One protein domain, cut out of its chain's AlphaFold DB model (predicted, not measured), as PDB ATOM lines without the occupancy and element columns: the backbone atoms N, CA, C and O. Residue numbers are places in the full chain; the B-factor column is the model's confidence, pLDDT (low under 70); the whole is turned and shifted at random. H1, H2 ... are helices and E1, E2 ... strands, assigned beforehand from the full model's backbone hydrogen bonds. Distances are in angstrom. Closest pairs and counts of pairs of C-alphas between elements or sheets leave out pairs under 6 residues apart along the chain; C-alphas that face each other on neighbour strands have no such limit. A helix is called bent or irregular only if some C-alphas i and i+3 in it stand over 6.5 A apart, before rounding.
ATOM      1  N   GLY A  53     -24.145 -18.921  12.126       91.62
ATOM      2  CA  GLY A  53     -25.227 -19.458  12.945       91.62
ATOM      3  C   GLY A  53     -25.059 -20.919  13.368       91.62
ATOM      4  O   GLY A  53     -24.228 -21.672  12.854       91.62
ATOM      5  N   GLY A  54     -25.915 -21.336  14.301       90.50
ATOM      6  CA  GLY A  54     -26.150 -22.738  14.628       90.50
ATOM      7  C   GLY A  54     -25.065 -23.387  15.487       90.50
ATOM      8  O   GLY A  54     -24.564 -22.796  16.447       90.50
ATOM      9  N   LYS A  55     -24.754 -24.651  15.172       93.12
ATOM     10  CA  LYS A  55     -23.839 -25.500  15.948       93.12
ATOM     11  C   LYS A  55     -22.533 -25.743  15.197       93.12
ATOM     12  O   LYS A  55     -22.537 -26.140  14.028       93.12
ATOM     13  N   GLY A  56     -21.415 -25.544  15.886       93.62
ATOM     14  CA  GLY A  56     -20.072 -25.807  15.384       93.62
ATOM     15  C   GLY A  56     -19.408 -26.929  16.168       93.62
ATOM     16  O   GLY A  56     -19.446 -26.941  17.395       93.62
ATOM     17  N   VAL A  57     -18.768 -27.851  15.457       95.06
ATOM     18  CA  VAL A  57     -17.911 -28.878  16.051       95.06
ATOM     19  C   VAL A  57     -16.537 -28.741  15.415       95.06
ATOM     20  O   VAL A  57     -16.427 -28.735  14.189       95.06
ATOM     21  N   LEU A  58     -15.515 -28.589  16.248       95.38
ATOM     22  CA  LEU A  58     -14.119 -28.538  15.852       95.38
ATOM     23  C   LEU A  58     -13.402 -29.751  16.436       95.38
ATOM     24  O   LEU A  58     -13.437 -29.961  17.644       95.38
ATOM     25  N   THR A  59     -12.712 -30.505  15.592       95.62
ATOM     26  CA  THR A  59     -11.846 -31.604  16.023       95.62
ATOM     27  C   THR A  59     -10.399 -31.196  15.796       95.62
ATOM     28  O   THR A  59     -10.042 -30.788  14.692       95.62
ATOM     29  N   VAL A  60      -9.584 -31.285  16.843       94.00
ATOM     30  CA  VAL A  60      -8.164 -30.928  16.841       94.00
ATOM     31  C   VAL A  60      -7.342 -32.196  17.024       94.00
ATOM     32  O   VAL A  60      -7.580 -32.982  17.945       94.00
ATOM     33  N   GLU A  61      -6.383 -32.396  16.126       91.38
ATOM     34  CA  GLU A  61      -5.513 -33.571  16.073       91.38
ATOM     35  C   GLU A  61      -4.038 -33.151  16.177       91.38
ATOM     36  O   GLU A  61      -3.680 -32.006  15.898       91.38
ATOM     37  N   GLY A  62      -3.171 -34.076  16.600       87.94
ATOM     38  CA  GLY A  62      -1.734 -33.831  16.754       87.94
ATOM     39  C   GLY A  62      -1.363 -33.234  18.114       87.94
ATOM     40  O   GLY A  62      -0.918 -33.963  18.997       87.94
ATOM     41  N   LEU A  63      -1.545 -31.923  18.293       88.81
ATOM     42  CA  LEU A  63      -1.168 -31.208  19.522       88.81
ATOM     43  C   LEU A  63      -2.391 -30.634  20.253       88.81
ATOM     44  O   LEU A  63      -3.411 -30.365  19.619       88.81
ATOM     45  N   PRO A  64      -2.314 -30.445  21.584       89.81
ATOM     46  CA  PRO A  64      -3.333 -29.711  22.325       89.81
ATOM     47  C   PRO A  64      -3.484 -28.276  21.812       89.81
ATOM     48  O   PRO A  64      -2.514 -27.648  21.381       89.81
ATOM     49  N   VAL A  65      -4.688 -27.721  21.928       91.69
ATOM     50  CA  VAL A  65      -4.968 -26.325  21.605       91.69
ATOM     51  C   VAL A  65      -4.172 -25.435  22.555       91.69
ATOM     52  O   VAL A  65      -4.349 -25.468  23.778       91.69
ATOM     53  N   CYS A  66      -3.306 -24.588  22.000       91.62
ATOM     54  CA  CYS A  66      -2.512 -23.666  22.805       91.62
ATOM     55  C   CYS A  66      -3.381 -22.544  23.404       91.62
ATOM     56  O   CYS A  66      -4.472 -22.235  22.917       91.62
ATOM     57  N   ASP A  67      -2.887 -21.872  24.442       89.00
ATOM     58  CA  ASP A  67      -3.679 -20.861  25.157       89.00
ATOM     59  C   ASP A  67      -4.053 -19.644  24.292       89.00
ATOM     60  O   ASP A  67      -5.145 -19.081  24.434       89.00
ATOM     61  N   PHE A  68      -3.204 -19.279  23.325       89.50
ATOM     62  CA  PHE A  68      -3.517 -18.238  22.340       89.50
ATOM     63  C   PHE A  68      -4.703 -18.634  21.450       89.50
ATOM     64  O   PHE A  68      -5.602 -17.824  21.179       89.50
ATOM     65  N   CYS A  69      -4.740 -19.897  21.027       92.88
ATOM     66  CA  CYS A  69      -5.811 -20.436  20.207       92.88
ATOM     67  C   CYS A  69      -7.098 -20.613  20.999       92.88
ATOM     68  O   CYS A  69      -8.136 -20.200  20.503       92.88
ATOM     69  N   LYS A  70      -7.057 -21.062  22.259       91.44
ATOM     70  CA  LYS A  70      -8.253 -21.139  23.124       91.44
ATOM     71  C   LYS A  70      -9.021 -19.816  23.174       91.44
ATOM     72  O   LYS A  70     -10.241 -19.784  23.002       91.44
ATOM     73  N   ARG A  71      -8.315 -18.693  23.346       87.69
ATOM     74  CA  ARG A  71      -8.940 -17.360  23.304       87.69
ATOM     75  C   ARG A  71      -9.498 -17.028  21.916       87.69
ATOM     76  O   ARG A  71     -10.597 -16.486  21.809       87.69
ATOM     77  N   SER A  72      -8.742 -17.351  20.871       94.38
ATOM     78  CA  SER A  72      -9.094 -17.068  19.475       94.38
ATOM     79  C   SER A  72     -10.309 -17.876  19.005       94.38
ATOM     80  O   SER A  72     -11.184 -17.317  18.356       94.38
ATOM     81  N   LEU A  73     -10.430 -19.143  19.410       94.81
ATOM     82  CA  LEU A  73     -11.539 -20.044  19.092       94.81
ATOM     83  C   LEU A  73     -12.887 -19.473  19.530       94.81
ATOM     84  O   LEU A  73     -13.845 -19.476  18.766       94.81
ATOM     85  N   LYS A  74     -12.957 -18.917  20.742       92.31
ATOM     86  CA  LYS A  74     -14.188 -18.294  21.242       92.31
ATOM     87  C   LYS A  74     -14.571 -17.037  20.470       92.31
ATOM     88  O   LYS A  74     -15.752 -16.782  20.253       92.31
ATOM     89  N   ASN A  75     -13.582 -16.246  20.062       93.62
ATOM     90  CA  ASN A  75     -13.829 -15.072  19.229       93.62
ATOM     91  C   ASN A  75     -14.268 -15.494  17.822       93.62
ATOM     92  O   ASN A  75     -15.210 -14.923  17.289       93.62
ATOM     93  N   MET A  76     -13.657 -16.536  17.258       95.56
ATOM     94  CA  MET A  76     -14.081 -17.124  15.986       95.56
ATOM     95  C   MET A  76     -15.505 -17.671  16.055       95.56
ATOM     96  O   MET A  76     -16.294 -17.415  15.153       95.56
ATOM     97  N   ALA A  77     -15.864 -18.367  17.133       94.88
ATOM     98  CA  ALA A  77     -17.220 -18.860  17.344       94.88
ATOM     99  C   ALA A  77     -18.247 -17.714  17.385       94.88
ATOM    100  O   ALA A  77     -19.301 -17.829  16.767       94.88
ATOM    101  N   GLN A  78     -17.915 -16.584  18.023       93.81
ATOM    102  CA  GLN A  78     -18.750 -15.375  18.003       93.81
ATOM    103  C   GLN A  78     -18.853 -14.757  16.599       93.81
ATOM    104  O   GLN A  78     -19.951 -14.414  16.175       93.81
ATOM    105  N   HIS A  79     -17.749 -14.652  15.851       94.75
ATOM    106  CA  HIS A  79     -17.768 -14.144  14.465       94.75
ATOM    107  C   HIS A  79     -18.570 -15.034  13.513       94.75
ATOM    108  O   HIS A  79     -19.192 -14.550  12.571       94.75
ATOM    109  N   LEU A  80     -18.572 -16.340  13.771       94.75
ATOM    110  CA  LEU A  80     -19.407 -17.307  13.071       94.75
ATOM    111  C   LEU A  80     -20.851 -17.319  13.592       94.75
ATOM    112  O   LEU A  80     -21.670 -18.046  13.045       94.75
ATOM    113  N   GLY A  81     -21.190 -16.543  14.624       93.94
ATOM    114  CA  GLY A  81     -22.534 -16.499  15.203       93.94
ATOM    115  C   GLY A  81     -22.991 -17.835  15.792       93.94
ATOM    116  O   GLY A  81     -24.171 -18.157  15.722       93.94
ATOM    117  N   LEU A  82     -22.067 -18.651  16.304       93.88
ATOM    118  CA  LEU A  82     -22.396 -19.949  16.887       93.88
ATOM    119  C   LEU A  82     -23.170 -19.809  18.200       93.88
ATOM    120  O   LEU A  82     -22.839 -18.977  19.040       93.88
ATOM    121  N   GLU A  83     -24.140 -20.695  18.403       93.31
ATOM    122  CA  GLU A  83     -24.904 -20.817  19.652       93.31
ATOM    123  C   GLU A  83     -24.414 -21.986  20.517       93.31
ATOM    124  O   GLU A  83     -24.485 -21.932  21.745       93.31
ATOM    125  N   ASP A  84     -23.909 -23.045  19.875       93.75
ATOM    126  CA  ASP A  84     -23.318 -24.235  20.496       93.75
ATOM    127  C   ASP A  84     -21.990 -24.517  19.791       93.75
ATOM    128  O   ASP A  84     -21.943 -24.658  18.564       93.75
ATOM    129  N   PHE A  85     -20.908 -24.572  20.552       95.19
ATOM    130  CA  PHE A  85     -19.577 -24.826  20.031       95.19
ATOM    131  C   PHE A  85     -18.891 -25.910  20.849       95.19
ATOM    132  O   PHE A  85     -18.673 -25.749  22.052       95.19
ATOM    133  N   THR A  86     -18.521 -26.993  20.174       95.19
ATOM    134  CA  THR A  86     -17.810 -28.118  20.775       95.19
ATOM    135  C   THR A  86     -16.420 -28.235  20.170       95.19
ATOM    136  O   THR A  86     -16.272 -28.215  18.950       95.19
ATOM    137  N   VAL A  87     -15.407 -28.387  21.019       95.44
ATOM    138  CA  VAL A  87     -14.019 -28.638  20.628       95.44
ATOM    139  C   VAL A  87     -13.608 -30.005  21.154       95.44
ATOM    140  O   VAL A  87     -13.599 -30.213  22.363       95.44
ATOM    141  N   HIS A  88     -13.261 -30.921  20.257       95.00
ATOM    142  CA  HIS A  88     -12.709 -32.231  20.579       95.00
ATOM    143  C   HIS A  88     -11.197 -32.202  20.391       95.00
ATOM    144  O   HIS A  88     -10.714 -32.085  19.268       95.00
ATOM    145  N   GLU A  89     -10.448 -32.315  21.480       93.19
ATOM    146  CA  GLU A  89      -8.991 -32.353  21.458       93.19
ATOM    147  C   GLU A  89      -8.519 -33.807  21.562       93.19
ATOM    148  O   GLU A  89      -8.471 -34.388  22.644       93.19
ATOM    149  N   LYS A  90      -8.184 -34.429  20.424       93.12
ATOM    150  CA  LYS A  90      -7.871 -35.867  20.399       93.12
ATOM    151  C   LYS A  90      -6.596 -36.230  21.158       93.12
ATOM    152  O   LYS A  90      -6.519 -37.325  21.700       93.12
ATOM    153  N   SER A  91      -5.611 -35.334  21.196       91.00
ATOM    154  CA  SER A  91      -4.319 -35.583  21.849       91.00
ATOM    155  C   SER A  91      -4.441 -35.756  23.365       91.00
ATOM    156  O   SER A  91      -3.688 -36.530  23.950       91.00
ATOM    157  N   THR A  92      -5.394 -35.070  24.000       89.81
ATOM    158  CA  THR A  92      -5.654 -35.157  25.448       89.81
ATOM    159  C   THR A  92      -6.906 -35.964  25.785       89.81
ATOM    160  O   THR A  92      -7.101 -36.331  26.943       89.81
ATOM    161  N   GLY A  93      -7.762 -36.232  24.795       90.38
ATOM    162  CA  GLY A  93      -9.072 -36.855  24.983       90.38
ATOM    163  C   GLY A  93     -10.126 -35.907  25.564       90.38
ATOM    164  O   GLY A  93     -11.236 -36.343  25.851       90.38
ATOM    165  N   LEU A  94      -9.808 -34.622  25.745       90.88
ATOM    166  CA  LEU A  94     -10.727 -33.655  26.335       90.88
ATOM    167  C   LEU A  94     -11.721 -33.131  25.300       90.88
ATOM    168  O   LEU A  94     -11.369 -32.800  24.164       90.88
ATOM    169  N   THR A  95     -12.974 -32.993  25.723       93.12
ATOM    170  CA  THR A  95     -14.002 -32.281  24.963       93.12
ATOM    171  C   THR A  95     -14.436 -31.037  25.723       93.12
ATOM    172  O   THR A  95     -14.802 -31.112  26.890       93.12
ATOM    173  N   TYR A  96     -14.447 -29.892  25.049       93.31
ATOM    174  CA  TYR A  96     -14.923 -28.628  25.603       93.31
ATOM    175  C   TYR A  96     -16.217 -28.233  24.912       93.31
ATOM    176  O   TYR A  96     -16.260 -28.176  23.685       93.31
ATOM    177  N   ARG A  97     -17.261 -27.919  25.680       93.12
ATOM    178  CA  ARG A  97     -18.537 -27.452  25.128       93.12
ATOM    179  C   ARG A  97     -18.904 -26.080  25.669       93.12
ATOM    180  O   ARG A  97     -18.937 -25.875  26.877       93.12
ATOM    181  N   PHE A  98     -19.242 -25.172  24.763       92.69
ATOM    182  CA  PHE A  98     -19.668 -23.812  25.062       92.69
ATOM    183  C   PHE A  98     -21.054 -23.569  24.467       92.69
ATOM    184  O   PHE A  98     -21.269 -23.834  23.285       92.69
ATOM    185  N   LYS A  99     -21.983 -23.034  25.265       92.38
ATOM    186  CA  LYS A  99     -23.314 -22.634  24.793       92.38
ATOM    187  C   LYS A  99     -23.662 -21.205  25.165       92.38
ATOM    188  O   LYS A  99     -23.414 -20.781  26.293       92.38
ATOM    189  N   GLY A 100     -24.311 -20.496  24.242       88.56
ATOM    190  CA  GLY A 100     -24.857 -19.160  24.470       88.56
ATOM    191  C   GLY A 100     -23.829 -18.230  25.114       88.56
ATOM    192  O   GLY A 100     -22.777 -17.954  24.537       88.56
ATOM    193  N   ASN A 101     -24.101 -17.791  26.347       89.06
ATOM    194  CA  ASN A 101     -23.236 -16.841  27.045       89.06
ATOM    195  C   ASN A 101     -21.823 -17.375  27.342       89.06
ATOM    196  O   ASN A 101     -20.897 -16.581  27.495       89.06
ATOM    197  N   ASP A 102     -21.622 -18.699  27.361       90.56
ATOM    198  CA  ASP A 102     -20.313 -19.316  27.606       90.56
ATOM    199  C   ASP A 102     -19.260 -18.861  26.584       90.56
ATOM    200  O   ASP A 102     -18.073 -18.783  26.914       90.56
ATOM    201  N   LEU A 103     -19.689 -18.517  25.364       89.00
ATOM    202  CA  LEU A 103     -18.834 -18.058  24.270       89.00
ATOM    203  C   LEU A 103     -18.237 -16.667  24.503       89.00
ATOM    204  O   LEU A 103     -17.194 -16.353  23.927       89.00
ATOM    205  N   HIS A 104     -18.813 -15.858  25.390       87.50
ATOM    206  CA  HIS A 104     -18.286 -14.534  25.697       87.50
ATOM    207  C   HIS A 104     -16.979 -14.591  26.505       87.50
ATOM    208  O   HIS A 104     -16.667 -15.590  27.159       87.50
ATOM    209  N   PRO A 105     -16.169 -13.517  26.507       83.06
ATOM    210  CA  PRO A 105     -15.031 -13.404  27.417       83.06
ATOM    211  C   PRO A 105     -15.439 -13.612  28.886       83.06
ATOM    212  O   PRO A 105     -16.529 -13.205  29.279       83.06
ATOM    213  N   ILE A 106     -14.541 -14.153  29.719       84.00
ATOM    214  CA  ILE A 106     -14.821 -14.421  31.149       84.00
ATOM    215  C   ILE A 106     -15.280 -13.151  31.880       84.00
ATOM    216  O   ILE A 106     -16.286 -13.156  32.578       84.00
ATOM    217  N   ARG A 107     -14.619 -12.017  31.617       82.06
ATOM    218  CA  ARG A 107     -15.000 -10.691  32.141       82.06
ATOM    219  C   ARG A 107     -16.404 -10.204  31.738       82.06
ATOM    220  O   ARG A 107     -16.850  -9.186  32.242       82.06
ATOM    221  N   LYS A 108     -17.059 -10.877  30.788       84.81
ATOM    222  CA  LYS A 108     -18.434 -10.619  30.329       84.81
ATOM    223  C   LYS A 108     -19.393 -11.765  30.708       84.81
ATOM    224  O   LYS A 108     -20.461 -11.879  30.123       84.81
ATOM    225  N   GLY A 109     -19.007 -12.627  31.652       82.00
ATOM    226  CA  GLY A 109     -19.846 -13.721  32.151       82.00
ATOM    227  C   GLY A 109     -19.808 -15.013  31.328       82.00
ATOM    228  O   GLY A 109     -20.632 -15.891  31.569       82.00
ATOM    229  N   GLY A 110     -18.882 -15.150  30.371       86.50
ATOM    230  CA  GLY A 110     -18.661 -16.426  29.683       86.50
ATOM    231  C   GLY A 110     -17.685 -17.354  30.416       86.50
ATOM    232  O   GLY A 110     -17.090 -16.980  31.427       86.50
ATOM    233  N   LYS A 111     -17.478 -18.570  29.899       86.50
ATOM    234  CA  LYS A 111     -16.679 -19.612  30.576       86.50
ATOM    235  C   LYS A 111     -15.286 -19.795  29.987       86.50
ATOM    236  O   LYS A 111     -15.083 -19.679  28.782       86.50
ATOM    237  N   GLY A 112     -14.299 -20.082  30.829       83.31
ATOM    238  CA  GLY A 112     -12.977 -20.511  30.368       83.31
ATOM    239  C   GLY A 112     -12.993 -21.946  29.830       83.31
ATOM    240  O   GLY A 112     -13.963 -22.671  30.015       83.31
ATOM    241  N   PHE A 113     -11.895 -22.361  29.195       81.31
ATOM    242  CA  PHE A 113     -11.677 -23.775  28.858       81.31
ATOM    243  C   PHE A 113     -11.518 -24.624  30.125       81.31
ATOM    244  O   PHE A 113     -12.083 -25.708  30.217       81.31
ATOM    245  N   LYS A 114     -10.818 -24.080  31.131       73.44
ATOM    246  CA  LYS A 114     -10.684 -24.685  32.456       73.44
ATOM    247  C   LYS A 114     -12.069 -24.793  33.106       73.44
ATOM    248  O   LYS A 114     -12.693 -23.762  33.366       73.44
ATOM    249  N   GLY A 115     -12.542 -26.020  33.331       62.41
ATOM    250  CA  GLY A 115     -13.863 -26.302  33.915       62.41
ATOM    251  C   GLY A 115     -15.020 -26.518  32.926       62.41
ATOM    252  O   GLY A 115     -16.136 -26.769  33.369       62.41
ATOM    253  N   CYS A 116     -14.781 -26.454  31.608       63.59
ATOM    254  CA  CYS A 116     -15.729 -26.945  30.585       63.59
ATOM    255  C   CYS A 116     -15.307 -28.303  29.998       63.59
ATOM    256  O   CYS A 116     -15.872 -28.747  29.000       63.59
ATOM    257  N   GLU A 117     -14.291 -28.917  30.602       72.38
ATOM    258  CA  GLU A 117     -13.702 -30.194  30.219       72.38
ATOM    259  C   GLU A 117     -14.668 -31.334  30.533       72.38
ATOM    260  O   GLU A 117     -15.061 -31.547  31.680       72.38
ATOM    261  N   MET A 118     -15.037 -32.075  29.499       67.81
ATOM    262  CA  MET A 118     -15.746 -33.341  29.587       67.81
ATOM    263  C   MET A 118     -14.761 -34.445  29.200       67.81
ATOM    264  O   MET A 118     -14.024 -34.296  28.218       67.81
ATOM    265  N   LYS A 119     -14.733 -35.514  29.996       54.53
ATOM    266  CA  LYS A 119     -14.071 -36.778  29.661       54.53
ATOM    267  C   LYS A 119     -15.096 -37.752  29.105       54.53
ATOM    268  O   LYS A 119     -16.238 -37.722  29.617       54.53
TER     269      LYS A 119
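This is residues 53 to 119 of the 119 residues of an uncharacterized protein of Escherichia coli (UniProt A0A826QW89). What does the model look like? A small sheet of three strands has the helix H1 running along one face, while the short helix H2 follows straight on from the edge strand E3 near one end of the sheet. The unnamed residues 104 to 119 run past the E3 edge, where residues 117 to 118 pair antiparallel with residues 95 to 96 of E3. What are its make-up and size? The printed part has 67 residues with E1, H1, E2, E3 and H2 in that order along the chain, the class is mixed, helices and strands, and the sheet is mixed in the order E1, E2, E3. It is compact, with a radius of gyration of the C-alphas of 11.1 A, and its rounded outline spans 29 by 23 by 21 A.

Where are the strands? E1 is residues 55 to 60, 16.6 A long, and begins with C-alpha 55 at (-23.839, -25.500, 15.948). E2 is residues 84 to 89, 16.5 A long, and E3 is residues 94 to 99, 16.8 A long. Where are the helices? H1 is residues 67 to 79, 18.9 A long, with C-alpha 67 at (-3.679, -20.861, 25.157). H2 is residues 100 to 103, 6.1 A long, ending with C-alpha 103 at (-18.834, -18.058, 24.270); it is neither bent nor irregular, but only just.

How do the strands pair? E1 and E2 are parallel at 11 degrees, with N 58 and O 86 2.8 A apart, within hydrogen-bond range. E2 and E3 form an antiparallel hairpin at 169 degrees, with N 87 and O 96 2.8 A apart, also within range. Where is H1? It is on the sheet over E2 at a height of 10.3 A, along the strands at 26 degrees on the local plane, and its closest C-alphas to E2 are those of Ala 77 and Phe 85, 7.0 A apart. E1, H1 and E2 make a strand-helix-strand unit, two parallel neighbour strands with a helix between them in the chain, and its crossover is right-handed. What does H2 meet? It only grazes the sheet, with residues 100 to 103. It touches H1, at residues 74 to 78 of H1 alone, and the closest C-alphas are those of Lys 74 and Leu 103, 5.6 A apart. How are the helix backbones formed? In H1, 8 of 9 O i to N i+4 pairs are within hydrogen-bond range; H2 is too short for such a pair, and its one O i to N i+3 pair is within range.

How far does it reach, and is it cut? The two C-alphas farthest apart are those of Gly 62 and Lys 108, at 31.7 A, and the printed part has no cut. Which links are long? None is long: E1 to H1 is short, and the other three are tight. Where is confidence low? Mean pLDDT of the printed part is 88.8, and residues 115 to 116 and 118 to 119 are under 70.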